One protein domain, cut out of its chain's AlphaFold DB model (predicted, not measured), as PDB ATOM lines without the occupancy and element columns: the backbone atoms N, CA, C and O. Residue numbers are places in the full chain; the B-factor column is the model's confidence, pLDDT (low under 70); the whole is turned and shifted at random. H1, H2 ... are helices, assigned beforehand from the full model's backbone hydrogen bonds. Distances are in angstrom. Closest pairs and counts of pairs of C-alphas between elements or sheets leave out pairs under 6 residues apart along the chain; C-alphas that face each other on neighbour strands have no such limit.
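Overview. This is residues 7 to 187 of the 193 residues of an uncharacterized protein of Mesocestoides corti (UniProt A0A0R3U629). Look first at the longest helix, H3: H2 and then H1 stand side by side with it in a row on one side, and H4 on its other side is shared with a bundle of four helices, H4, H6, H7 and H8. Residues 72 to 78, at the end of H3 and just after it, stick out as a free loop, while the short helix H5 sits by H3 and H4. The printed part has 181 residues, with eight named helices in the order H1 to H8 along the chain and no named strand; the class is all helix, with 122 residues in the helices. The whole is compact, with a radius of gyration of the C-alphas of 16.8 A, and spans 49 by 48 by 30 A.

Arrangement. Begin at H3, residues 49 to 72. It touches H2, residues 29 to 45, in a helical hairpin at a shallow tilt of 13 degrees, opposite ways, and their closest C-alphas are those of Ala 40 and Glu 52, 4.4 A apart. H2 forms another hairpin with H1, residues 7 to 25; these touch at 18 degrees, and the closest C-alphas, of Ala 20 and Ala 32, are 4.1 A apart. H1 and H3 are close but not clearly touching, with the closest C-alphas, of Ala 24 and Leu 62, 7.8 A apart. Turn now to H4, residues 84 to 101, the hub, which touches four other helices. It forms a hairpin with H3 at a shallow tilt of 20 degrees, opposite ways, and the closest C-alphas, of Ala 53 and Arg 94, are 4.9 A apart. H5, residues 132 to 135, touches residues 84 to 91 of H4, the closest C-alphas being those of Leu 87 and Val 132 at 6.7 A; it only just touches H3, with 3 pairs of C-alphas within 8 A, the closest those of Gly 60 and Val 132 at 6.5 A. H6, residues 138 to 152, touches residues 92 to 99 of H4 and runs the same way at 3 degrees, with the closest C-alphas, of Val 92 and Leu 144, 7.5 A apart. H8, residues 172 to 186, touches residues 92 to 100 of H4, the same way at a shallow tilt of 31 degrees; look at the C-alphas of Phe 93 and Gln 174, the closest, 6.0 A apart. H7, residues 156 to 165, runs opposite ways to H6 at 21 degrees and to H8 at 15 degrees, and forms a hairpin with each; the closest C-alphas are those of Ser 150 and Phe 159, 5.1 A, and of Val 156 and Leu 185, 6.5 A. H4 and H7 are apart, and H6 and H8 only just so, at 8.0 A. In H1, H2, H3, H4, H6, H7 and H8 every O i to N i+4 pair is within hydrogen-bond range; H5 is too short for such a pair.

Along the chain. Find C-alpha 49 at (152.989, 31.470, 133.262); from there H3 runs 34.6 A to C-alpha 72 at (159.138, 42.592, 165.434). H1 is 27.5 A long, H2 24.4 A, H4 25.9 A, H6 21.1 A, H7 14.3 A and H5 5.7 A. H8 runs 21.5 A and ends at C-alpha 186, (136.072, 39.735, 123.365).

Size, cuts and confidence. The two C-alphas farthest apart are those of Thr 75 and His 187, 55.5 A. The printed part has no cut. The links H3 to H4, 11 residues, and H4 to H5, 30 residues, are long; in the latter, residues 102 to 131, the C-alphas lie 10 to 20 A from the mean of the C-alphas. The mean pLDDT of the printed part is 89.1, and the model's confidence is under 70 at residues 7 to 8, 72 to 79 and 123 to 131.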
ATOM      1  N   SER A   7     168.724  25.400 128.018       61.84
ATOM      2  CA  SER A   7     169.534  24.759 129.059       61.84
ATOM      3  C   SER A   7     170.134  25.761 130.065       61.84
ATOM      4  O   SER A   7     170.245  25.465 131.260       61.84
ATOM      5  N   SER A   8     170.474  26.972 129.608       69.31
ATOM      6  CA  SER A   8     171.096  28.017 130.426       69.31
ATOM      7  C   SER A   8     170.090  28.680 131.369       69.31
ATOM      8  O   SER A   8     170.368  28.829 132.558       69.31
ATOM      9  N   HIS A   9     168.882  28.977 130.876       71.31
ATOM     10  CA  HIS A   9     167.786  29.525 131.681       71.31
ATOM     11  C   HIS A   9     167.286  28.528 132.729       71.31
ATOM     12  O   HIS A   9     167.034  28.910 133.871       71.31
ATOM     13  N   PHE A  10     167.213  27.244 132.371       72.81
ATOM     14  CA  PHE A  10     166.860  26.178 133.306       72.81
ATOM     15  C   PHE A  10     167.891  26.046 134.439       72.81
ATOM     16  O   PHE A  10     167.532  26.025 135.617       72.81
ATOM     17  N   SER A  11     169.183  26.048 134.098       79.69
ATOM     18  CA  SER A  11     170.272  25.996 135.084       79.69
ATOM     19  C   SER A  11     170.277  27.224 136.004       79.69
ATOM     20  O   SER A  11     170.512  27.104 137.207       79.69
ATOM     21  N   GLN A  12     169.964  28.404 135.457       87.75
ATOM     22  CA  GLN A  12     169.845  29.644 136.222       87.75
ATOM     23  C   GLN A  12     168.649  29.614 137.188       87.75
ATOM     24  O   GLN A  12     168.812  29.977 138.351       87.75
ATOM     25  N   SER A  13     167.481  29.126 136.747       89.69
ATOM     26  CA  SER A  13     166.288  28.972 137.599       89.69
ATOM     27  C   SER A  13     166.570  28.076 138.813       89.69
ATOM     28  O   SER A  13     166.250  28.440 139.946       89.69
ATOM     29  N   ILE A  14     167.262  26.947 138.606       90.19
ATOM     30  CA  ILE A  14     167.650  26.028 139.690       90.19
ATOM     31  C   ILE A  14     168.583  26.707 140.698       90.19
ATOM     32  O   ILE A  14     168.378  26.576 141.904       90.19
ATOM     33  N   ALA A  15     169.599  27.435 140.224       92.75
ATOM     34  CA  ALA A  15     170.547  28.118 141.100       92.75
ATOM     35  C   ALA A  15     169.859  29.185 141.969       92.75
ATOM     36  O   ALA A  15     170.110  29.256 143.173       92.75
ATOM     37  N   LEU A  16     168.953  29.967 141.375       94.88
ATOM     38  CA  LEU A  16     168.157  30.971 142.085       94.88
ATOM     39  C   LEU A  16     167.243  30.324 143.131       94.88
ATOM     40  O   LEU A  16     167.214  30.770 144.275       94.88
ATOM     41  N   ALA A  17     166.554  29.238 142.769       94.06
ATOM     42  CA  ALA A  17     165.687  28.503 143.685       94.06
ATOM     43  C   ALA A  17     166.465  27.890 144.864       94.06
ATOM     44  O   ALA A  17     166.004  27.937 146.004       94.06
ATOM     45  N   TYR A  18     167.653  27.335 144.603       95.50
ATOM     46  CA  TYR A  18     168.525  26.806 145.649       95.50
ATOM     47  C   TYR A  18     168.963  27.905 146.621       95.50
ATOM     48  O   TYR A  18     168.829  27.741 147.831       95.50
ATOM     49  N   LEU A  19     169.430  29.042 146.098       96.44
ATOM     50  CA  LEU A  19     169.888  30.157 146.921       96.44
ATOM     51  C   LEU A  19     168.750  30.768 147.747       96.44
ATOM     52  O   LEU A  19     168.926  30.984 148.944       96.44
ATOM     53  N   ALA A  20     167.572  30.966 147.146       96.94
ATOM     54  CA  ALA A  20     166.385  31.441 147.855       96.94
ATOM     55  C   ALA A  20     166.028  30.529 149.037       96.94
ATOM     56  O   ALA A  20     165.780  31.012 150.140       96.94
ATOM     57  N   LYS A  21     166.065  29.207 148.832       96.88
ATOM     58  CA  LYS A  21     165.779  28.230 149.889       96.88
ATOM     59  C   LYS A  21     166.802  28.280 151.025       96.88
ATOM     60  O   LYS A  21     166.408  28.188 152.184       96.88
ATOM     61  N   THR A  22     168.090  28.410 150.709       97.75
ATOM     62  CA  THR A  22     169.153  28.528 151.719       97.75
ATOM     63  C   THR A  22     168.986  29.805 152.541       97.75
ATOM     64  O   THR A  22     168.975  29.735 153.762       97.75
ATOM     65  N   LEU A  23     168.752  30.945 151.886       97.50
ATOM     66  CA  LEU A  23     168.545  32.230 152.563       97.50
ATOM     67  C   LEU A  23     167.284  32.235 153.433       97.50
ATOM     68  O   LEU A  23     167.313  32.731 154.553       97.50
ATOM     69  N   ALA A  24     166.191  31.631 152.957       96.62
ATOM     70  CA  ALA A  24     164.973  31.486 153.750       96.62
ATOM     71  C   ALA A  24     165.179  30.593 154.986       96.62
ATOM     72  O   ALA A  24     164.519  30.805 155.997       96.62
ATOM     73  N   ALA A  25     166.078  29.603 154.923       96.62
ATOM     74  CA  ALA A  25     166.437  28.770 156.073       96.62
ATOM     75  C   ALA A  25     167.332  29.502 157.093       96.62
ATOM     76  O   ALA A  25     167.434  29.063 158.235       96.62
ATOM     77  N   GLU A  26     167.965  30.599 156.678       96.25
ATOM     78  CA  GLU A  26     168.751  31.512 157.515       96.25
ATOM     79  C   GLU A  26     167.933  32.752 157.938       96.25
ATOM     80  O   GLU A  26     168.510  33.769 158.319       96.25
ATOM     81  N   ASP A  27     166.599  32.697 157.824       94.31
ATOM     82  CA  ASP A  27     165.650  33.786 158.119       94.31
ATOM     83  C   ASP A  27     165.920  35.109 157.363       94.31
ATOM     84  O   ASP A  27     165.408  36.169 157.720       94.31
ATOM     85  N   SER A  28     166.685  35.049 156.267       95.44
ATOM     86  CA  SER A  28     167.002  36.180 155.384       95.44
ATOM     87  C   SER A  28     165.940  36.319 154.286       95.44
ATOM     88  O   SER A  28     166.206  36.117 153.093       95.44
ATOM     89  N   PHE A  29     164.697  36.581 154.700       96.12
ATOM     90  CA  PHE A  29     163.514  36.482 153.841       96.12
ATOM     91  C   PHE A  29     163.483  37.506 152.704       96.12
ATOM     92  O   PHE A  29     163.064  37.162 151.600       96.12
ATOM     93  N   GLU A  30     163.976  38.723 152.920       94.94
ATOM     94  CA  GLU A  30     164.045  39.775 151.905       94.94
ATOM     95  C   GLU A  30     164.930  39.360 150.722       94.94
ATOM     96  O   GLU A  30     164.543  39.484 149.558       94.94
ATOM     97  N   TYR A  31     166.090  38.760 151.001       96.56
ATOM     98  CA  TYR A  31     166.973  38.257 149.953       96.56
ATOM     99  C   TYR A  31     166.381  37.014 149.291       96.56
ATOM    100  O   TYR A  31     166.411  36.899 148.065       96.56
ATOM    101  N   ALA A  32     165.795  36.104 150.075       97.94
ATOM    102  CA  ALA A  32     165.109  34.935 149.536       97.94
ATOM    103  C   ALA A  32     163.986  35.326 148.558       97.94
ATOM    104  O   ALA A  32     163.858  34.719 147.490       97.94
ATOM    105  N   ALA A  33     163.214  36.368 148.879       97.12
ATOM    106  CA  ALA A  33     162.164  36.900 148.020       97.12
ATOM    107  C   ALA A  33     162.734  37.439 146.698       97.12
ATOM    108  O   ALA A  33     162.259  37.057 145.627       97.12
ATOM    109  N   ILE A  34     163.818  38.225 146.748       96.69
ATOM    110  CA  ILE A  34     164.498  38.759 145.553       96.69
ATOM    111  C   ILE A  34     164.979  37.634 144.623       96.69
ATOM    112  O   ILE A  34     164.763  37.687 143.409       96.69
ATOM    113  N   PHE A  35     165.604  36.582 145.160       97.44
ATOM    114  CA  PHE A  35     166.031  35.445 144.335       97.44
ATOM    115  C   PHE A  35     164.841  34.659 143.769       97.44
ATOM    116  O   PHE A  35     164.902  34.181 142.634       97.44
ATOM    117  N   THR A  36     163.735  34.595 144.509       97.88
ATOM    118  CA  THR A  36     162.486  33.986 144.038       97.88
ATOM    119  C   THR A  36     161.834  34.807 142.917       97.88
ATOM    120  O   THR A  36     161.363  34.224 141.942       97.88
ATOM    121  N   LEU A  37     161.902  36.145 142.956       96.88
ATOM    122  CA  LEU A  37     161.532  36.997 141.815       96.88
ATOM    123  C   LEU A  37     162.422  36.736 140.595       96.88
ATOM    124  O   LEU A  37     161.942  36.686 139.461       96.88
ATOM    125  N   GLY A  38     163.720  36.518 140.815       96.25
ATOM    126  CA  GLY A  38     164.634  36.081 139.760       96.25
ATOM    127  C   GLY A  38     164.174  34.774 139.108       96.25
ATOM    128  O   GLY A  38     164.162  34.671 137.882       96.25
ATOM    129  N   LYS A  39     163.747  33.795 139.919       95.88
ATOM    130  CA  LYS A  39     163.173  32.535 139.431       95.88
ATOM    131  C   LYS A  39     161.902  32.788 138.615       95.88
ATOM    132  O   LYS A  39     161.806  32.266 137.510       95.88
ATOM    133  N   ALA A  40     160.979  33.624 139.098       95.94
ATOM    134  CA  ALA A  40     159.770  33.994 138.354       95.94
ATOM    135  C   ALA A  40     160.116  34.550 136.961       95.94
ATOM    136  O   ALA A  40     159.551  34.129 135.957       95.94
ATOM    137  N   ARG A  41     161.147  35.396 136.871       94.31
ATOM    138  CA  ARG A  41     161.633  35.921 135.591       94.31
ATOM    139  C   ARG A  41     162.239  34.852 134.673       94.31
ATOM    140  O   ARG A  41     162.141  34.974 133.454       94.31
ATOM    141  N   CYS A  42     162.874  33.816 135.221       94.81
ATOM    142  CA  CYS A  42     163.312  32.671 134.422       94.81
ATOM    143  C   CYS A  42     162.117  31.922 133.817       94.81
ATOM    144  O   CYS A  42     162.176  31.588 132.637       94.81
ATOM    145  N   GLU A  43     161.046  31.714 134.591       94.38
ATOM    146  CA  GLU A  43     159.802  31.095 134.106       94.38
ATOM    147  C   GLU A  43     159.138  31.953 133.015       94.38
ATOM    148  O   GLU A  43     158.756  31.431 131.966       94.38
ATOM    149  N   ALA A  44     159.113  33.277 133.197       92.44
ATOM    150  CA  ALA A  44     158.605  34.230 132.209       92.44
ATOM    151  C   ALA A  44     159.337  34.119 130.859       92.44
ATOM    152  O   ALA A  44     158.717  34.078 129.798       92.44
ATOM    153  N   ASN A  45     160.673  34.014 130.879       92.31
ATOM    154  CA  ASN A  45     161.492  33.921 129.662       92.31
ATOM    155  C   ASN A  45     161.235  32.640 128.851       92.31
ATOM    156  O   ASN A  45     161.493  32.614 127.647       92.31
ATOM    157  N   VAL A  46     160.751  31.579 129.501       91.88
ATOM    158  CA  VAL A  46     160.347  30.328 128.840       91.88
ATOM    159  C   VAL A  46     158.828  30.234 128.651       91.88
ATOM    160  O   VAL A  46     158.339  29.181 128.254       91.88
ATOM    161  N   HIS A  47     158.099  31.336 128.870       91.06
ATOM    162  CA  HIS A  47     156.641  31.450 128.746       91.06
ATOM    163  C   HIS A  47     155.868  30.462 129.638       91.06
ATOM    164  O   HIS A  47     154.786  29.996 129.283       91.06
ATOM    165  N   ASN A  48     156.419  30.127 130.808       93.25
ATOM    166  CA  ASN A  48     155.776  29.261 131.791       93.25
ATOM    167  C   ASN A  48     154.984  30.093 132.812       93.25
ATOM    168  O   ASN A  48     155.402  30.246 133.961       93.25
ATOM    169  N   TYR A  49     153.831  30.627 132.401       93.31
ATOM    170  CA  TYR A  49     152.989  31.470 133.262       93.31
ATOM    171  C   TYR A  49     152.539  30.802 134.575       93.31
ATOM    172  O   TYR A  49     152.584  31.479 135.602       93.31
ATOM    173  N   PRO A  50     152.174  29.500 134.623       94.62
ATOM    174  CA  PRO A  50     151.888  28.837 135.896       94.62
ATOM    175  C   PRO A  50     153.097  28.834 136.838       94.62
ATOM    176  O   PRO A  50     152.972  29.138 138.024       94.62
ATOM    177  N   GLY A  51     154.287  28.522 136.310       94.50
ATOM    178  CA  GLY A  51     155.529  28.531 137.083       94.50
ATOM    179  C   GLY A  51     155.896  29.925 137.591       94.50
ATOM    180  O   GLY A  51     156.312  30.069 138.745       94.50
ATOM    181  N   GLU A  52     155.705  30.944 136.753       95.50
ATOM    182  CA  GLU A  52     155.895  32.351 137.103       95.50
ATOM    183  C   GLU A  52     154.930  32.780 138.215       95.50
ATOM    184  O   GLU A  52     155.379  33.296 139.237       95.50
ATOM    185  N   ALA A  53     153.632  32.486 138.078       94.81
ATOM    186  CA  ALA A  53     152.614  32.797 139.080       94.81
ATOM    187  C   ALA A  53     152.898  32.115 140.429       94.81
ATOM    188  O   ALA A  53     152.847  32.769 141.474       94.81
ATOM    189  N   SER A  54     153.276  30.831 140.427       94.06
ATOM    190  CA  SER A  54     153.665  30.117 141.652       94.06
ATOM    191  C   SER A  54     154.920  30.712 142.301       94.06
ATOM    192  O   SER A  54     155.001  30.796 143.528       94.06
ATOM    193  N   ALA A  55     155.908  31.136 141.504       95.62
ATOM    194  CA  ALA A  55     157.111  31.790 142.017       95.62
ATOM    195  C   ALA A  55     156.810  33.189 142.585       95.62
ATOM    196  O   ALA A  55     157.316  33.523 143.653       95.62
ATOM    197  N   LEU A  56     155.949  33.975 141.935       95.38
ATOM    198  CA  LEU A  56     155.463  35.259 142.449       95.38
ATOM    199  C   LEU A  56     154.725  35.083 143.781       95.38
ATOM    200  O   LEU A  56     155.024  35.789 144.739       95.38
ATOM    201  N   MET A  57     153.832  34.093 143.880       93.56
ATOM    202  CA  MET A  57     153.131  33.778 145.129       93.56
ATOM    203  C   MET A  57     154.105  33.469 146.275       93.56
ATOM    204  O   MET A  57     153.909  33.910 147.406       93.56
ATOM    205  N   GLU A  58     155.164  32.710 145.986       94.62
ATOM    206  CA  GLU A  58     156.198  32.398 146.970       94.62
ATOM    207  C   GLU A  58     157.031  33.627 147.351       94.62
ATOM    208  O   GLU A  58     157.274  33.849 148.535       94.62
ATOM    209  N   ALA A  59     157.411  34.465 146.383       96.19
ATOM    210  CA  ALA A  59     158.108  35.720 146.657       96.19
ATOM    211  C   ALA A  59     157.266  36.646 147.551       96.19
ATOM    212  O   ALA A  59     157.794  37.196 148.513       96.19
ATOM    213  N   GLY A  60     155.957  36.751 147.297       93.94
ATOM    214  CA  GLY A  60     155.033  37.515 148.136       93.94
ATOM    215  C   GLY A  60     154.976  36.996 149.575       93.94
ATOM    216  O   GLY A  60     155.068  37.778 150.515       93.94
ATOM    217  N   ARG A  61     154.928  35.670 149.777       93.50
ATOM    218  CA  ARG A  61     155.010  35.074 151.126       93.50
ATOM    219  C   ARG A  61     156.328  35.384 151.835       93.50
ATOM    220  O   ARG A  61     156.332  35.569 153.050       93.50
ATOM    221  N   LEU A  62     157.440  35.406 151.106       95.62
ATOM    222  CA  LEU A  62     158.752  35.727 151.670       95.62
ATOM    223  C   LEU A  62     158.863  37.215 152.026       95.62
ATOM    224  O   LEU A  62     159.306  37.528 153.125       95.62
ATOM    225  N   PHE A  63     158.392  38.125 151.168       95.12
ATOM    226  CA  PHE A  63     158.329  39.553 151.499       95.12
ATOM    227  C   PHE A  63     157.415  39.838 152.686       95.12
ATOM    228  O   PHE A  63     157.780  40.628 153.547       95.12
ATOM    229  N   LEU A  64     156.281  39.143 152.787       91.88
ATOM    230  CA  LEU A  64     155.397  39.248 153.941       91.88
ATOM    231  C   LEU A  64     156.126  38.878 155.245       91.88
ATOM    232  O   LEU A  64     156.105  39.645 156.202       91.88
ATOM    233  N   LYS A  65     156.848  37.752 155.267       92.38
ATOM    234  CA  LYS A  65     157.672  37.375 156.430       92.38
ATOM    235  C   LYS A  65     158.775  38.394 156.725       92.38
ATOM    236  O   LYS A  65     159.088  38.641 157.887       92.38
ATOM    237  N   ALA A  66     159.382  38.972 155.689       91.94
ATOM    238  CA  ALA A  66     160.385  40.022 155.851       91.94
ATOM    239  C   ALA A  66     159.778  41.282 156.495       91.94
ATOM    240  O   ALA A  66     160.368  41.839 157.419       91.94
ATOM    241  N   GLU A  67     158.578  41.683 156.070       89.44
ATOM    242  CA  GLU A  67     157.824  42.793 156.660       89.44
ATOM    243  C   GLU A  67     157.488  42.515 158.133       89.44
ATOM    244  O   GLU A  67     157.761  43.335 159.008       89.44
ATOM    245  N   GLU A  68     156.992  41.317 158.447       87.62
ATOM    246  CA  GLU A  68     156.713  40.895 159.825       87.62
ATOM    247  C   GLU A  68     157.977  40.942 160.708       87.62
ATOM    248  O   GLU A  68     157.934  41.447 161.833       87.62
ATOM    249  N   ASN A  69     159.132  40.511 160.190       87.56
ATOM    250  CA  ASN A  69     160.419  40.593 160.894       87.56
ATOM    251  C   ASN A  69     160.844  42.042 161.197       87.56
ATOM    252  O   ASN A  69     161.357  42.335 162.287       87.56
ATOM    253  N   LEU A  70     160.609  42.968 160.262       84.00
ATOM    254  CA  LEU A  70     160.841  44.399 160.482       84.00
ATOM    255  C   LEU A  70     159.916  44.948 161.570       84.00
ATOM    256  O   LEU A  70     160.327  45.763 162.398       84.00
ATOM    257  N   GLN A  71     158.673  44.466 161.622       76.25
ATOM    258  CA  GLN A  71     157.727  44.881 162.649       76.25
ATOM    259  C   GLN A  71     158.076  44.348 164.046       76.25
ATOM    260  O   GLN A  71     157.848  45.048 165.035       76.25
ATOM    261  N   ILE A  72     158.679  43.161 164.154       69.00
ATOM    262  CA  ILE A  72     159.138  42.592 165.434       69.00
ATOM    263  C   ILE A  72     160.323  43.384 166.015       69.00
ATOM    264  O   ILE A  72     160.443  43.527 167.230       69.00
ATOM    265  N   THR A  73     161.191  43.939 165.165       62.53
ATOM    266  CA  THR A  73     162.410  44.664 165.575       62.53
ATOM    267  C   THR A  73     162.182  46.149 165.915       62.53
ATOM    268  O   THR A  73     163.134  46.879 166.214       62.53
ATOM    269  N   LYS A  74     160.920  46.607 165.938       62.78
ATOM    270  CA  LYS A  74     160.521  47.995 166.234       62.78
ATOM    271  C   LYS A  74     161.078  48.489 167.580       62.78
ATOM    272  O   LYS A  74     160.726  47.987 168.643       62.78
ATOM    273  N   THR A  75     161.877  49.560 167.539       52.31
ATOM    274  CA  THR A  75     162.372  50.268 168.739       52.31
ATOM    275  C   THR A  75     161.688  51.613 169.018       52.31
ATOM    276  O   THR A  75     161.891  52.147 170.101       52.31
ATOM    277  N   HIS A  76     160.862  52.176 168.121       58.72
ATOM    278  CA  HIS A  76     160.370  53.563 168.284       58.72
ATOM    279  C   HIS A  76     158.932  53.851 167.790       58.72
ATOM    280  O   HIS A  76     158.601  54.998 167.519       58.72
ATOM    281  N   GLY A  77     158.048  52.849 167.699       57.66
ATOM    282  CA  GLY A  77     156.608  53.086 167.467       57.66
ATOM    283  C   GLY A  77     156.199  53.532 166.053       57.66
ATOM    284  O   GLY A  77     155.047  53.907 165.865       57.66
ATOM    285  N   TYR A  78     157.103  53.469 165.071       60.66
ATOM    286  CA  TYR A  78     156.782  53.662 163.653       60.66
ATOM    287  C   TYR A  78     156.521  52.314 162.975       60.66
ATOM    288  O   TYR A  78     157.254  51.346 163.202       60.66
ATOM    289  N   GLU A  79     155.479  52.250 162.150       66.88
ATOM    290  CA  GLU A  79     155.266  51.144 161.218       66.88
ATOM    291  C   GLU A  79     156.201  51.353 160.029       66.88
ATOM    292  O   GLU A  79     156.176  52.395 159.379       66.88
ATOM    293  N   ILE A  80     157.130  50.416 159.854       70.06
ATOM    294  CA  ILE A  80     157.995  50.355 158.682       70.06
ATOM    295  C   ILE A  80     157.220  49.515 157.669       70.06
ATOM    296  O   ILE A  80     156.716  48.462 158.049       70.06
ATOM    297  N   GLU A  81     157.099  50.032 156.450       83.00
ATOM    298  CA  GLU A  81     156.385  49.433 155.321       83.00
ATOM    299  C   GLU A  81     157.347  49.403 154.125       83.00
ATOM    300  O   GLU A  81     157.307  50.276 153.259       83.00
ATOM    301  N   LEU A  82     158.311  48.476 154.127       87.44
ATOM    302  CA  LEU A  82     159.386  48.474 153.119       87.44
ATOM    303  C   LEU A  82     159.043  47.686 151.859       87.44
ATOM    304  O   LEU A  82     159.569  48.005 150.795       87.44
ATOM    305  N   PHE A  83     158.187  46.676 151.971       91.31
ATOM    306  CA  PHE A  83     157.899  45.727 150.900       91.31
ATOM    307  C   PHE A  83     156.446  45.785 150.422       91.31
ATOM    308  O   PHE A  83     156.047  44.959 149.604       91.31
ATOM    309  N   LEU A  84     155.637  46.746 150.887       89.31
ATOM    310  CA  LEU A  84     154.232  46.853 150.471       89.31
ATOM    311  C   LEU A  84     154.080  47.070 148.960       89.31
ATOM    312  O   LEU A  84     153.269  46.389 148.331       89.31
ATOM    313  N   ASP A  85     154.900  47.937 148.364       90.38
ATOM    314  CA  ASP A  85     154.894  48.167 146.913       90.38
ATOM    315  C   ASP A  85     155.240  46.883 146.135       90.38
ATOM    316  O   ASP A  85     154.621  46.575 145.109       90.38
ATOM    317  N   ASP A  86     156.200  46.098 146.638       92.12
ATOM    318  CA  ASP A  86     156.558  44.801 146.060       92.12
ATOM    319  C   ASP A  86     155.398  43.807 146.183       92.12
ATOM    320  O   ASP A  86     155.051  43.150 145.200       92.12
ATOM    321  N   LEU A  87     154.748  43.729 147.349       92.25
ATOM    322  CA  LEU A  87     153.580  42.875 147.581       92.25
ATOM    323  C   LEU A  87     152.424  43.230 146.637       92.25
ATOM    324  O   LEU A  87     151.843  42.330 146.026       92.25
ATOM    325  N   HIS A  88     152.123  44.522 146.457       92.12
ATOM    326  CA  HIS A  88     151.076  44.980 145.537       92.12
ATOM    327  C   HIS A  88     151.390  44.568 144.105       92.12
ATOM    328  O   HIS A  88     150.553  43.968 143.428       92.12
ATOM    329  N   ARG A  89     152.613  44.841 143.644       93.25
ATOM    330  CA  ARG A  89     153.032  44.511 142.282       93.25
ATOM    331  C   ARG A  89     153.008  43.005 142.029       93.25
ATOM    332  O   ARG A  89     152.513  42.567 140.991       93.25
ATOM    333  N   ILE A  90     153.538  42.219 142.962       93.88
ATOM    334  CA  ILE A  90     153.575  40.757 142.873       93.88
ATOM    335  C   ILE A  90     152.164  40.199 142.759       93.88
ATOM    336  O   ILE A  90     151.898  39.384 141.874       93.88
ATOM    337  N   GLU A  91     151.259  40.653 143.620       93.44
ATOM    338  CA  GLU A  91     149.921  40.086 143.690       93.44
ATOM    339  C   GLU A  91     149.066  40.479 142.484       93.44
ATOM    340  O   GLU A  91     148.433  39.610 141.883       93.44
ATOM    341  N   VAL A  92     149.133  41.742 142.042       95.69
ATOM    342  CA  VAL A  92     148.503  42.171 140.783       95.69
ATOM    343  C   VAL A  92     148.997  41.304 139.629       95.69
ATOM    344  O   VAL A  92     148.190  40.805 138.847       95.69
ATOM    345  N   PHE A  93     150.309  41.069 139.523       96.12
ATOM    346  CA  PHE A  93     150.820  40.288 138.400       96.12
ATOM    347  C   PHE A  93     150.396  38.819 138.473       96.12
ATOM    348  O   PHE A  93     149.988  38.247 137.464       96.12
ATOM    349  N   ARG A  94     150.440  38.224 139.671       95.75
ATOM    350  CA  ARG A  94     150.013  36.843 139.903       95.75
ATOM    351  C   ARG A  94     148.564  36.637 139.471       95.75
ATOM    352  O   ARG A  94     148.292  35.675 138.757       95.75
ATOM    353  N   VAL A  95     147.658  37.537 139.862       96.31
ATOM    354  CA  VAL A  95     146.243  37.480 139.463       96.31
ATOM    355  C   VAL A  95     146.121  37.498 137.939       96.31
ATOM    356  O   VAL A  95     145.499  36.603 137.376       96.31
ATOM    357  N   LEU A  96     146.772  38.443 137.255       97.56
ATOM    358  CA  LEU A  96     146.710  38.542 135.791       97.56
ATOM    359  C   LEU A  96     147.244  37.283 135.086       97.56
ATOM    360  O   LEU A  96     146.631  36.800 134.133       97.56
ATOM    361  N   LEU A  97     148.353  36.710 135.559       96.62
ATOM    362  CA  LEU A  97     148.901  35.476 134.989       96.62
ATOM    363  C   LEU A  97     147.955  34.289 135.177       96.62
ATOM    364  O   LEU A  97     147.760  33.514 134.243       96.62
ATOM    365  N   VAL A  98     147.321  34.165 136.345       96.62
ATOM    366  CA  VAL A  98     146.321  33.117 136.583       96.62
ATOM    367  C   VAL A  98     145.140  33.258 135.619       96.62
ATOM    368  O   VAL A  98     144.759  32.273 134.989       96.62
ATOM    369  N   LEU A  99     144.605  34.472 135.445       96.62
ATOM    370  CA  LEU A  99     143.512  34.735 134.499       96.62
ATOM    371  C   LEU A  99     143.927  34.517 133.033       96.62
ATOM    372  O   LEU A  99     143.083  34.252 132.192       96.62
ATOM    373  N   THR A 100     145.221  34.599 132.713       95.50
ATOM    374  CA  THR A 100     145.737  34.271 131.372       95.50
ATOM    375  C   THR A 100     145.766  32.761 131.122       95.50
ATOM    376  O   THR A 100     145.575  32.313 129.995       95.50
ATOM    377  N   VAL A 101     146.050  31.971 132.161       94.06
ATOM    378  CA  VAL A 101     146.225  30.515 132.059       94.06
ATOM    379  C   VAL A 101     144.896  29.772 132.155       94.06
ATOM    380  O   VAL A 101     144.696  28.782 131.452       94.06
ATOM    381  N   LEU A 102     144.012  30.204 133.054       93.94
ATOM    382  CA  LEU A 102     142.781  29.487 133.366       93.94
ATOM    383  C   LEU A 102     141.582  30.112 132.647       93.94
ATOM    384  O   LEU A 102     141.402  31.329 132.718       93.94
ATOM    385  N   PRO A 103     140.713  29.309 132.004       92.56
ATOM    386  CA  PRO A 103     139.490  29.827 131.405       92.56
ATOM    387  C   PRO A 103     138.521  30.352 132.484       92.56
ATOM    388  O   PRO A 103     138.558  29.861 133.618       92.56
ATOM    389  N   PRO A 104     137.602  31.281 132.143       92.88
ATOM    390  CA  PRO A 104     136.644  31.897 133.073       92.88
ATOM    391  C   PRO A 104     135.934  30.947 134.040       92.88
ATOM    392  O   PRO A 104     135.837  31.216 135.235       92.88
ATOM    393  N   LYS A 105     135.474  29.799 133.534       89.69
ATOM    394  CA  LYS A 105     134.682  28.816 134.287       89.69
ATOM    395  C   LYS A 105     135.518  27.702 134.922       89.69
ATOM    396  O   LYS A 105     134.973  26.662 135.282       89.69
ATOM    397  N   SER A 106     136.836  27.875 135.025       91.62
ATOM    398  CA  SER A 106     137.708  26.863 135.621       91.62
ATOM    399  C   SER A 106     137.416  26.679 137.111       91.62
ATOM    400  O   SER A 106     137.469  27.636 137.884       91.62
ATOM    401  N   GLU A 107     137.195  25.435 137.536       88.38
ATOM    402  CA  GLU A 107     137.085  25.082 138.957       88.38
ATOM    403  C   GLU A 107     138.397  25.353 139.719       88.38
ATOM    404  O   GLU A 107     138.376  25.610 140.922       88.38
ATOM    405  N   GLU A 108     139.544  25.375 139.028       89.31
ATOM    406  CA  GLU A 108     140.853  25.645 139.635       89.31
ATOM    407  C   GLU A 108     140.979  27.089 140.156       89.31
ATOM    408  O   GLU A 108     141.689  27.321 141.135       89.31
ATOM    409  N   LEU A 109     140.224  28.044 139.588       87.81
ATOM    410  CA  LEU A 109     140.173  29.431 140.077       87.81
ATOM    411  C   LEU A 109     139.603  29.524 141.500       87.81
ATOM    412  O   LEU A 109     140.039  30.366 142.284       87.81
ATOM    413  N   VAL A 110     138.639  28.661 141.830       86.06
ATOM    414  CA  VAL A 110     137.913  28.628 143.115       86.06
ATOM    415  C   VAL A 110     138.357  27.481 144.031       86.06
ATOM    416  O   VAL A 110     137.856  27.350 145.147       86.06
ATOM    417  N   GLY A 111     139.311  26.661 143.590       84.88
ATOM    418  CA  GLY A 111     139.886  25.573 144.380       84.88
ATOM    419  C   GLY A 111     140.897  26.039 145.431       84.88
ATOM    420  O   GLY A 111     141.021  27.224 145.740       84.88
ATOM    421  N   ASP A 112     141.672  25.098 145.969       82.19
ATOM    422  CA  ASP A 112     142.793  25.326 146.898       82.19
ATOM    423  C   ASP A 112     144.175  25.104 146.243       82.19
ATOM    424  O   ASP A 112     145.202  25.035 146.922       82.19
ATOM    425  N   GLY A 113     144.202  25.008 144.909       84.56
ATOM    426  CA  GLY A 113     145.409  24.802 144.111       84.56
ATOM    427  C   GLY A 113     146.354  26.008 144.076       84.56
ATOM    428  O   GLY A 113     146.051  27.102 144.550       84.56
ATOM    429  N   GLN A 114     147.524  25.823 143.456       82.44
ATOM    430  CA  GLN A 114     148.563  26.865 143.358       82.44
ATOM    431  C   GLN A 114     148.114  28.100 142.564       82.44
ATOM    432  O   GLN A 114     148.600  29.201 142.813       82.44
ATOM    433  N   LEU A 115     147.180  27.917 141.628       88.88
ATOM    434  CA  LEU A 115     146.587  28.981 140.819       88.88
ATOM    435  C   LEU A 115     145.243  29.471 141.385       88.88
ATOM    436  O   LEU A 115     144.501  30.157 140.692       88.88
ATOM    437  N   SER A 116     144.919  29.142 142.637       90.88
ATOM    438  CA  SER A 116     143.677  29.595 143.263       90.88
ATOM    439  C   SER A 116     143.625  31.121 143.399       90.88
ATOM    440  O   SER A 116     144.603  31.787 143.772       90.88
ATOM    441  N   LEU A 117     142.433  31.659 143.142       92.31
ATOM    442  CA  LEU A 117     142.023  33.037 143.402       92.31
ATOM    443  C   LEU A 117     140.814  33.094 144.348       92.31
ATOM    444  O   LEU A 117     140.136  34.115 144.399       92.31
ATOM    445  N   LEU A 118     140.575  32.046 145.146       89.19
ATOM    446  CA  LEU A 118     139.444  31.954 146.083       89.19
ATOM    447  C   LEU A 118     139.333  33.163 147.032       89.19
ATOM    448  O   LEU A 118     138.240  33.557 147.419       89.19
ATOM    449  N   ALA A 119     140.449  33.798 147.394       87.44
ATOM    450  CA  ALA A 119     140.439  34.986 148.253       87.44
ATOM    451  C   ALA A 119     139.813  36.240 147.594       87.44
ATOM    452  O   ALA A 119     139.506  37.230 148.277       87.44
ATOM    453  N   TYR A 120     139.613  36.189 146.274       91.06
ATOM    454  CA  TYR A 120     138.994  37.231 145.466       91.06
ATOM    455  C   TYR A 120     137.542  36.932 145.071       91.06
ATOM    456  O   TYR A 120     136.951  37.722 144.339       91.06
ATOM    457  N   THR A 121     136.959  35.830 145.547       86.25
ATOM    458  CA  THR A 121     135.566  35.467 145.260       86.25
ATOM    459  C   THR A 121     134.674  35.644 146.490       86.25
ATOM    460  O   THR A 121     135.158  35.791 147.616       86.25
ATOM    461  N   ASP A 122     133.355  35.614 146.279       75.94
ATOM    462  CA  ASP A 122     132.358  35.701 147.357       75.94
ATOM    463  C   ASP A 122     132.446  34.520 148.345       75.94
ATOM    464  O   ASP A 122     132.040  34.637 149.501       75.94
ATOM    465  N   ASP A 123     133.031  33.397 147.912       69.31
ATOM    466  CA  ASP A 123     133.208  32.172 148.698       69.31
ATOM    467  C   ASP A 123     134.468  32.181 149.583       69.31
ATOM    468  O   ASP A 123     134.833  31.152 150.169       69.31
ATOM    469  N   ALA A 124     135.154  33.323 149.698       66.94
ATOM    470  CA  ALA A 124     136.335  33.472 150.540       66.94
ATOM    471  C   ALA A 124     136.014  33.111 152.004       66.94
ATOM    472  O   ALA A 124     135.434  33.888 152.764       66.94
ATOM    473  N   LYS A 125     136.414  31.910 152.435       60.56
ATOM    474  CA  LYS A 125     136.309  31.500 153.842       60.56
ATOM    475  C   LYS A 125     137.245  32.373 154.682       60.56
ATOM    476  O   LYS A 125     138.417  32.520 154.341       60.56
ATOM    477  N   GLU A 126     136.779  32.849 155.841       53.25
ATOM    478  CA  GLU A 126     137.568  33.620 156.832       53.25
ATOM    479  C   GLU A 126     138.871  32.924 157.305       53.25
ATOM    480  O   GLU A 126     139.651  33.500 158.064       53.25
ATOM    481  N   SER A 127     139.122  31.673 156.898       47.59
ATOM    482  CA  SER A 127     140.285  30.876 157.292       47.59
ATOM    483  C   SER A 127     141.566  31.147 156.491       47.59
ATOM    484  O   SER A 127     142.592  30.564 156.830       47.59
ATOM    485  N   ALA A 128     141.566  32.022 155.481       49.31
ATOM    486  CA  ALA A 128     142.788  32.463 154.787       49.31
ATOM    487  C   ALA A 128     143.574  33.528 155.595       49.31
ATOM    488  O   ALA A 128     143.972  34.565 155.078       49.31
ATOM    489  N   LYS A 129     143.779  33.288 156.897       44.53
ATOM    490  CA  LYS A 129     144.515  34.174 157.816       44.53
ATOM    491  C   LYS A 129     146.022  33.965 157.677       44.53
ATOM    492  O   LYS A 129     146.585  33.144 158.395       44.53
ATOM    493  N   THR A 130     146.617  34.654 156.706       51.88
ATOM    494  CA  THR A 130     148.042  35.034 156.491       51.88
ATOM    495  C   THR A 130     148.243  35.231 154.987       51.88
ATOM    496  O   THR A 130     149.107  34.621 154.355       51.88
ATOM    497  N   SER A 131     147.353  36.006 154.366       69.00
ATOM    498  CA  SER A 131     147.401  36.225 152.924       69.00
ATOM    499  C   SER A 131     148.003  37.595 152.650       69.00
ATOM    500  O   SER A 131     147.738  38.547 153.374       69.00
ATOM    501  N   VAL A 132     148.812  37.699 151.595       78.00
ATOM    502  CA  VAL A 132     149.402  38.963 151.113       78.00
ATOM    503  C   VAL A 132     148.362  40.097 151.039       78.00
ATOM    504  O   VAL A 132     148.689  41.250 151.292       78.00
ATOM    505  N   ILE A 133     147.098  39.744 150.792       82.94
ATOM    506  CA  ILE A 133     145.916  40.614 150.716       82.94
ATOM    507  C   ILE A 133     145.700  41.441 151.990       82.94
ATOM    508  O   ILE A 133     145.234  42.573 151.896       82.94
ATOM    509  N   ASP A 134     146.065  40.927 153.168       83.69
ATOM    510  CA  ASP A 134     145.907  41.651 154.438       83.69
ATOM    511  C   ASP A 134     146.820  42.891 154.521       83.69
ATOM    512  O   ASP A 134     146.548  43.813 155.288       83.69
ATOM    513  N   TYR A 135     147.875  42.925 153.702       83.56
ATOM    514  CA  TYR A 135     148.850  44.014 153.587       83.56
ATOM    515  C   TYR A 135     148.629  44.852 152.316       83.56
ATOM    516  O   TYR A 135     149.431  45.726 151.976       83.56
ATOM    517  N   MET A 136     147.546  44.585 151.584       86.31
ATOM    518  CA  MET A 136     147.192  45.327 150.382       86.31
ATOM    519  C   MET A 136     146.226  46.467 150.679       86.31
ATOM    520  O   MET A 136     145.398  46.400 151.588       86.31
ATOM    521  N   ASP A 137     146.302  47.505 149.848       89.50
ATOM    522  CA  ASP A 137     145.318  48.577 149.862       89.50
ATOM    523  C   ASP A 137     143.905  48.029 149.588       89.50
ATOM    524  O   ASP A 137     143.691  47.203 148.695       89.50
ATOM    525  N   ARG A 138     142.923  48.496 150.368       90.06
ATOM    526  CA  ARG A 138     141.543  47.999 150.289       90.06
ATOM    527  C   ARG A 138     140.947  48.221 148.904       90.06
ATOM    528  O   ARG A 138     140.241  47.337 148.416       90.06
ATOM    529  N   ASP A 139     141.207  49.373 148.292       93.38
ATOM    530  CA  ASP A 139     140.648  49.699 146.986       93.38
ATOM    531  C   ASP A 139     141.279  48.805 145.916       93.38
ATOM    532  O   ASP A 139     140.560  48.252 145.084       93.38
ATOM    533  N   LEU A 140     142.586  48.538 146.001       93.94
ATOM    534  CA  LEU A 140     143.252  47.567 145.129       93.94
ATOM    535  C   LEU A 140     142.649  46.157 145.256       93.94
ATOM    536  O   LEU A 140     142.349  45.523 144.244       93.94
ATOM    537  N   VAL A 141     142.425  45.669 146.479       92.69
ATOM    538  CA  VAL A 141     141.796  44.353 146.702       92.69
ATOM    539  C   VAL A 141     140.390  44.311 146.112       92.69
ATOM    540  O   VAL A 141     140.019  43.322 145.479       92.69
ATOM    541  N   LEU A 142     139.603  45.377 146.284       94.31
ATOM    542  CA  LEU A 142     138.264  45.477 145.704       94.31
ATOM    543  C   LEU A 142     138.305  45.458 144.173       94.31
ATOM    544  O   LEU A 142     137.522  44.731 143.565       94.31
ATOM    545  N   LEU A 143     139.239  46.180 143.552       96.94
ATOM    546  CA  LEU A 143     139.417  46.160 142.100       96.94
ATOM    547  C   LEU A 143     139.820  44.768 141.598       96.94
ATOM    548  O   LEU A 143     139.253  44.290 140.619       96.94
ATOM    549  N   LEU A 144     140.741  44.081 142.278       96.06
ATOM    550  CA  LEU A 144     141.122  42.711 141.919       96.06
ATOM    551  C   LEU A 144     139.943  41.737 142.062       96.06
ATOM    552  O   LEU A 144     139.737  40.914 141.174       96.06
ATOM    553  N   ARG A 145     139.116  41.870 143.110       95.06
ATOM    554  CA  ARG A 145     137.861  41.107 143.255       95.06
ATOM    555  C   ARG A 145     136.909  41.349 142.093       95.06
ATOM    556  O   ARG A 145     136.481  40.398 141.447       95.06
ATOM    557  N   SER A 146     136.618  42.614 141.787       96.81
ATOM    558  CA  SER A 146     135.745  42.976 140.666       96.81
ATOM    559  C   SER A 146     136.268  42.438 139.333       96.81
ATOM    560  O   SER A 146     135.474  41.975 138.514       96.81
ATOM    561  N   LEU A 147     137.590  42.435 139.131       97.50
ATOM    562  CA  LEU A 147     138.221  41.924 137.919       97.50
ATOM    563  C   LEU A 147     138.035  40.407 137.798       97.50
ATOM    564  O   LEU A 147     137.585  39.930 136.757       97.50
ATOM    565  N   VAL A 148     138.337  39.660 138.867       96.25
ATOM    566  CA  VAL A 148     138.195  38.195 138.913       96.25
ATOM    567  C   VAL A 148     136.735  37.783 138.725       96.25
ATOM    568  O   VAL A 148     136.453  36.909 137.912       96.25
ATOM    569  N   MET A 149     135.796  38.443 139.403       94.50
ATOM    570  CA  MET A 149     134.370  38.135 139.266       94.50
ATOM    571  C   MET A 149     133.843  38.441 137.861       94.50
ATOM    572  O   MET A 149     133.141  37.615 137.280       94.50
ATOM    573  N   SER A 150     134.210  39.593 137.284       96.38
ATOM    574  CA  SER A 150     133.817  39.939 135.909       96.38
ATOM    575  C   SER A 150     134.394  38.945 134.902       96.38
ATOM    576  O   SER A 150     133.703  38.549 133.968       96.38
ATOM    577  N   TYR A 151     135.631  38.485 135.127       96.69
ATOM    578  CA  TYR A 151     136.250  37.431 134.326       96.69
ATOM    579  C   TYR A 151     135.456  36.125 134.408       96.69
ATOM    580  O   TYR A 151     135.064  35.601 133.374       96.69
ATOM    581  N   GLN A 152     135.159  35.628 135.615       94.25
ATOM    582  CA  GLN A 152     134.420  34.372 135.825       94.25
ATOM    583  C   GLN A 152     133.014  34.383 135.214       94.25
ATOM    584  O   GLN A 152     132.532  33.354 134.737       94.25
ATOM    585  N   LEU A 153     132.355  35.543 135.236       93.94
ATOM    586  CA  LEU A 153     131.027  35.745 134.658       93.94
ATOM    587  C   LEU A 153     131.055  36.050 133.155       93.94
ATOM    588  O   LEU A 153     129.987  36.201 132.563       93.94
ATOM    589  N   GLU A 154     132.242  36.141 132.546       95.12
ATOM    590  CA  GLU A 154     132.436  36.574 131.157       95.12
ATOM    591  C   GLU A 154     131.778  37.945 130.873       95.12
ATOM    592  O   GLU A 154     131.352  38.242 129.754       95.12
ATOM    593  N   ASP A 155     131.696  38.810 131.892       96.88
ATOM    594  CA  ASP A 155     131.187  40.176 131.770       96.88
ATOM    595  C   ASP A 155     132.292  41.100 131.253       96.88
ATOM    596  O   ASP A 155     133.041  41.722 132.010       96.88
ATOM    597  N   VAL A 156     132.376  41.198 129.926       96.81
ATOM    598  CA  VAL A 156     133.357  42.030 129.217       96.81
ATOM    599  C   VAL A 156     133.300  43.495 129.664       96.81
ATOM    600  O   VAL A 156     134.347  44.110 129.854       96.81
ATOM    601  N   ASN A 157     132.104  44.055 129.873       97.56
ATOM    602  CA  ASN A 157     131.961  45.467 130.241       97.56
ATOM    603  C   ASN A 157     132.439  45.711 131.677       97.56
ATOM    604  O   ASN A 157     133.150  46.683 131.941       97.56
ATOM    605  N   GLY A 158     132.064  44.821 132.602       97.75
ATOM    606  CA  GLY A 158     132.543  44.850 133.983       97.75
ATOM    607  C   GLY A 158     134.063  44.696 134.063       97.75
ATOM    608  O   GLY A 158     134.732  45.445 134.786       97.75
ATOM    609  N   PHE A 159     134.624  43.792 133.253       97.94
ATOM    610  CA  PHE A 159     136.064  43.574 133.174       97.94
ATOM    611  C   PHE A 159     136.789  44.804 132.619       97.94
ATOM    612  O   PHE A 159     137.748  45.260 133.234       97.94
ATOM    613  N   GLU A 160     136.329  45.388 131.508       97.94
ATOM    614  CA  GLU A 160     136.935  46.579 130.891       97.94
ATOM    615  C   GLU A 160     136.904  47.800 131.824       97.94
ATOM    616  O   GLU A 160     137.913  48.501 131.986       97.94
ATOM    617  N   LEU A 161     135.770  48.039 132.491       98.00
ATOM    618  CA  LEU A 161     135.645  49.120 133.467       98.00
ATOM    619  C   LEU A 161     136.639  48.928 134.617       98.00
ATOM    620  O   LEU A 161     137.379  49.850 134.965       98.00
ATOM    621  N   THR A 162     136.698  47.720 135.176       97.75
ATOM    622  CA  THR A 162     137.612  47.412 136.280       97.75
ATOM    623  C   THR A 162     139.075  47.498 135.840       97.75
ATOM    624  O   THR A 162     139.897  48.088 136.538       97.75
ATOM    625  N   ALA A 163     139.405  46.998 134.646       97.19
ATOM    626  CA  ALA A 163     140.735  47.090 134.051       97.19
ATOM    627  C   ALA A 163     141.184  48.547 133.852       97.19
ATOM    628  O   ALA A 163     142.366  48.857 134.013       97.19
ATOM    629  N   THR A 164     140.251  49.452 133.539       97.50
ATOM    630  CA  THR A 164     140.507  50.898 133.444       97.50
ATOM    631  C   THR A 164     140.826  51.502 134.812       97.50
ATOM    632  O   THR A 164     141.759  52.297 134.939       97.50
ATOM    633  N   LEU A 165     140.096  51.102 135.854       97.62
ATOM    634  CA  LEU A 165     140.328  51.571 137.222       97.62
ATOM    635  C   LEU A 165     141.626  51.016 137.827       97.62
ATOM    636  O   LEU A 165     142.248  51.684 138.646       97.62
ATOM    637  N   LEU A 166     142.075  49.840 137.382       96.44
ATOM    638  CA  LEU A 166     143.321  49.209 137.829       96.44
ATOM    639  C   LEU A 166     144.586  49.847 137.215       96.44
ATOM    640  O   LEU A 166     145.693  49.598 137.689       96.44
ATOM    641  N   GLN A 167     144.458  50.699 136.187       95.19
ATOM    642  CA  GLN A 167     145.594  51.292 135.458       95.19
ATOM    643  C   GLN A 167     146.667  52.003 136.318       95.19
ATOM    644  O   GLN A 167     147.833  51.981 135.900       95.19
ATOM    645  N   PRO A 168     146.346  52.637 137.467       94.31
ATOM    646  CA  PRO A 168     147.347  53.217 138.366       94.31
ATOM    647  C   PRO A 168     148.247  52.186 139.059       94.31
ATOM    648  O   PRO A 168     149.365  52.524 139.431       94.31
ATOM    649  N   TYR A 169     147.781  50.943 139.208       93.25
ATOM    650  CA  TYR A 169     148.458  49.876 139.954       93.25
ATOM    651  C   TYR A 169     149.244  48.908 139.058       93.25
ATOM    652  O   TYR A 169     149.940  48.031 139.562       93.25
ATOM    653  N   VAL A 170     149.128  49.042 137.732       94.06
ATOM    654  CA  VAL A 170     149.785  48.154 136.762       94.06
ATOM    655  C   VAL A 170     150.983  48.826 136.096       94.06
ATOM    656  O   VAL A 170     150.894  49.915 135.512       94.06
ATOM    657  N   ASP A 171     152.112  48.128 136.112       93.31
ATOM    658  CA  ASP A 171     153.285  48.480 135.323       93.31
ATOM    659  C   ASP A 171     153.078  48.180 133.826       93.31
ATOM    660  O   ASP A 171     152.034  47.694 133.386       93.31
ATOM    661  N   TYR A 172     154.072  48.508 133.000       90.75
ATOM    662  CA  TYR A 172     153.988  48.305 131.551       90.75
ATOM    663  C   TYR A 172     153.786  46.831 131.149       90.75
ATOM    664  O   TYR A 172     153.039  46.552 130.210       90.75
ATOM    665  N   ALA A 173     154.435  45.889 131.838       90.06
ATOM    666  CA  ALA A 173     154.349  44.469 131.511       90.06
ATOM    667  C   ALA A 173     152.981  43.898 131.910       90.06
ATOM    668  O   ALA A 173     152.321  43.257 131.094       90.06
ATOM    669  N   GLN A 174     152.519  44.215 133.121       94.88
ATOM    670  CA  GLN A 174     151.195  43.841 133.619       94.88
ATOM    671  C   GLN A 174     150.080  44.418 132.744       94.88
ATOM    672  O   GLN A 174     149.113  43.728 132.431       94.88
ATOM    673  N   ARG A 175     150.230  45.668 132.288       95.75
ATOM    674  CA  ARG A 175     149.251  46.329 131.417       95.75
ATOM    675  C   ARG A 175     149.084  45.607 130.086       95.75
ATOM    676  O   ARG A 175     147.963  45.476 129.612       95.75
ATOM    677  N   LYS A 176     150.181  45.110 129.508       95.38
ATOM    678  CA  LYS A 176     150.119  44.299 128.290       95.38
ATOM    679  C   LYS A 176     149.307  43.021 128.524       95.38
ATOM    680  O   LYS A 176     148.375  42.769 127.774       95.38
ATOM    681  N   VAL A 177     149.607  42.281 129.594       96.38
ATOM    682  CA  VAL A 177     148.879  41.047 129.945       96.38
ATOM    683  C   VAL A 177     147.394  41.327 130.191       96.38
ATOM    684  O   VAL A 177     146.542  40.612 129.676       96.38
ATOM    685  N   LEU A 178     147.066  42.404 130.907       97.19
ATOM    686  CA  LEU A 178     145.682  42.817 131.145       97.19
ATOM    687  C   LEU A 178     144.919  43.091 129.834       97.19
ATOM    688  O   LEU A 178     143.772  42.666 129.692       97.19
ATOM    689  N   CYS A 179     145.554  43.758 128.867       95.75
ATOM    690  CA  CYS A 179     144.970  43.973 127.541       95.75
ATOM    691  C   CYS A 179     144.800  42.667 126.751       95.75
ATOM    692  O   CYS A 179     143.789  42.501 126.065       95.75
ATOM    693  N   ASP A 180     145.762  41.747 126.846       95.62
ATOM    694  CA  ASP A 180     145.696  40.447 126.175       95.62
ATOM    695  C   ASP A 180     144.514  39.615 126.720       95.62
ATOM    696  O   ASP A 180     143.748  39.053 125.938       95.62
ATOM    697  N   ILE A 181     144.278  39.623 128.042       96.44
ATOM    698  CA  ILE A 181     143.112  38.966 128.669       96.44
ATOM    699  C   ILE A 181     141.798  39.560 128.151       96.44
ATOM    700  O   ILE A 181     140.913  38.816 127.731       96.44
ATOM    701  N   LEU A 182     141.665  40.893 128.144       95.88
ATOM    702  CA  LEU A 182     140.458  41.556 127.639       95.88
ATOM    703  C   LEU A 182     140.211  41.215 126.163       95.88
ATOM    704  O   LEU A 182     139.080  40.942 125.766       95.88
ATOM    705  N   THR A 183     141.271  41.183 125.356       95.06
ATOM    706  CA  THR A 183     141.181  40.802 123.941       95.06
ATOM    707  C   THR A 183     140.662  39.373 123.792       95.06
ATOM    708  O   THR A 183     139.758  39.144 122.992       95.06
ATOM    709  N   ASN A 184     141.166  38.436 124.598       93.00
ATOM    710  CA  ASN A 184     140.720  37.042 124.594       93.00
ATOM    711  C   ASN A 184     139.271  36.875 125.081       93.00
ATOM    712  O   ASN A 184     138.580  35.981 124.610       93.00
ATOM    713  N   LEU A 185     138.785  37.729 125.988       92.94
ATOM    714  CA  LEU A 185     137.373  37.725 126.394       92.94
ATOM    715  C   LEU A 185     136.441  38.197 125.268       92.94
ATOM    716  O   LEU A 185     135.352  37.656 125.097       92.94
ATOM    717  N   ILE A 186     136.854  39.209 124.498       92.44
ATOM    718  CA  ILE A 186     136.072  39.735 123.365       92.44
ATOM    719  C   ILE A 186     136.131  38.774 122.169       92.44
ATOM    720  O   ILE A 186     135.152  38.601 121.438       92.44
ATOM    721  N   HIS A 187     137.296  38.166 121.955       90.06
ATOM    722  CA  HIS A 187     137.610  37.290 120.834       90.06
ATOM    723  C   HIS A 187     138.206  35.975 121.352       90.06
ATOM    724  O   HIS A 187     139.424  35.788 121.277       90.06
TER     725      HIS A 187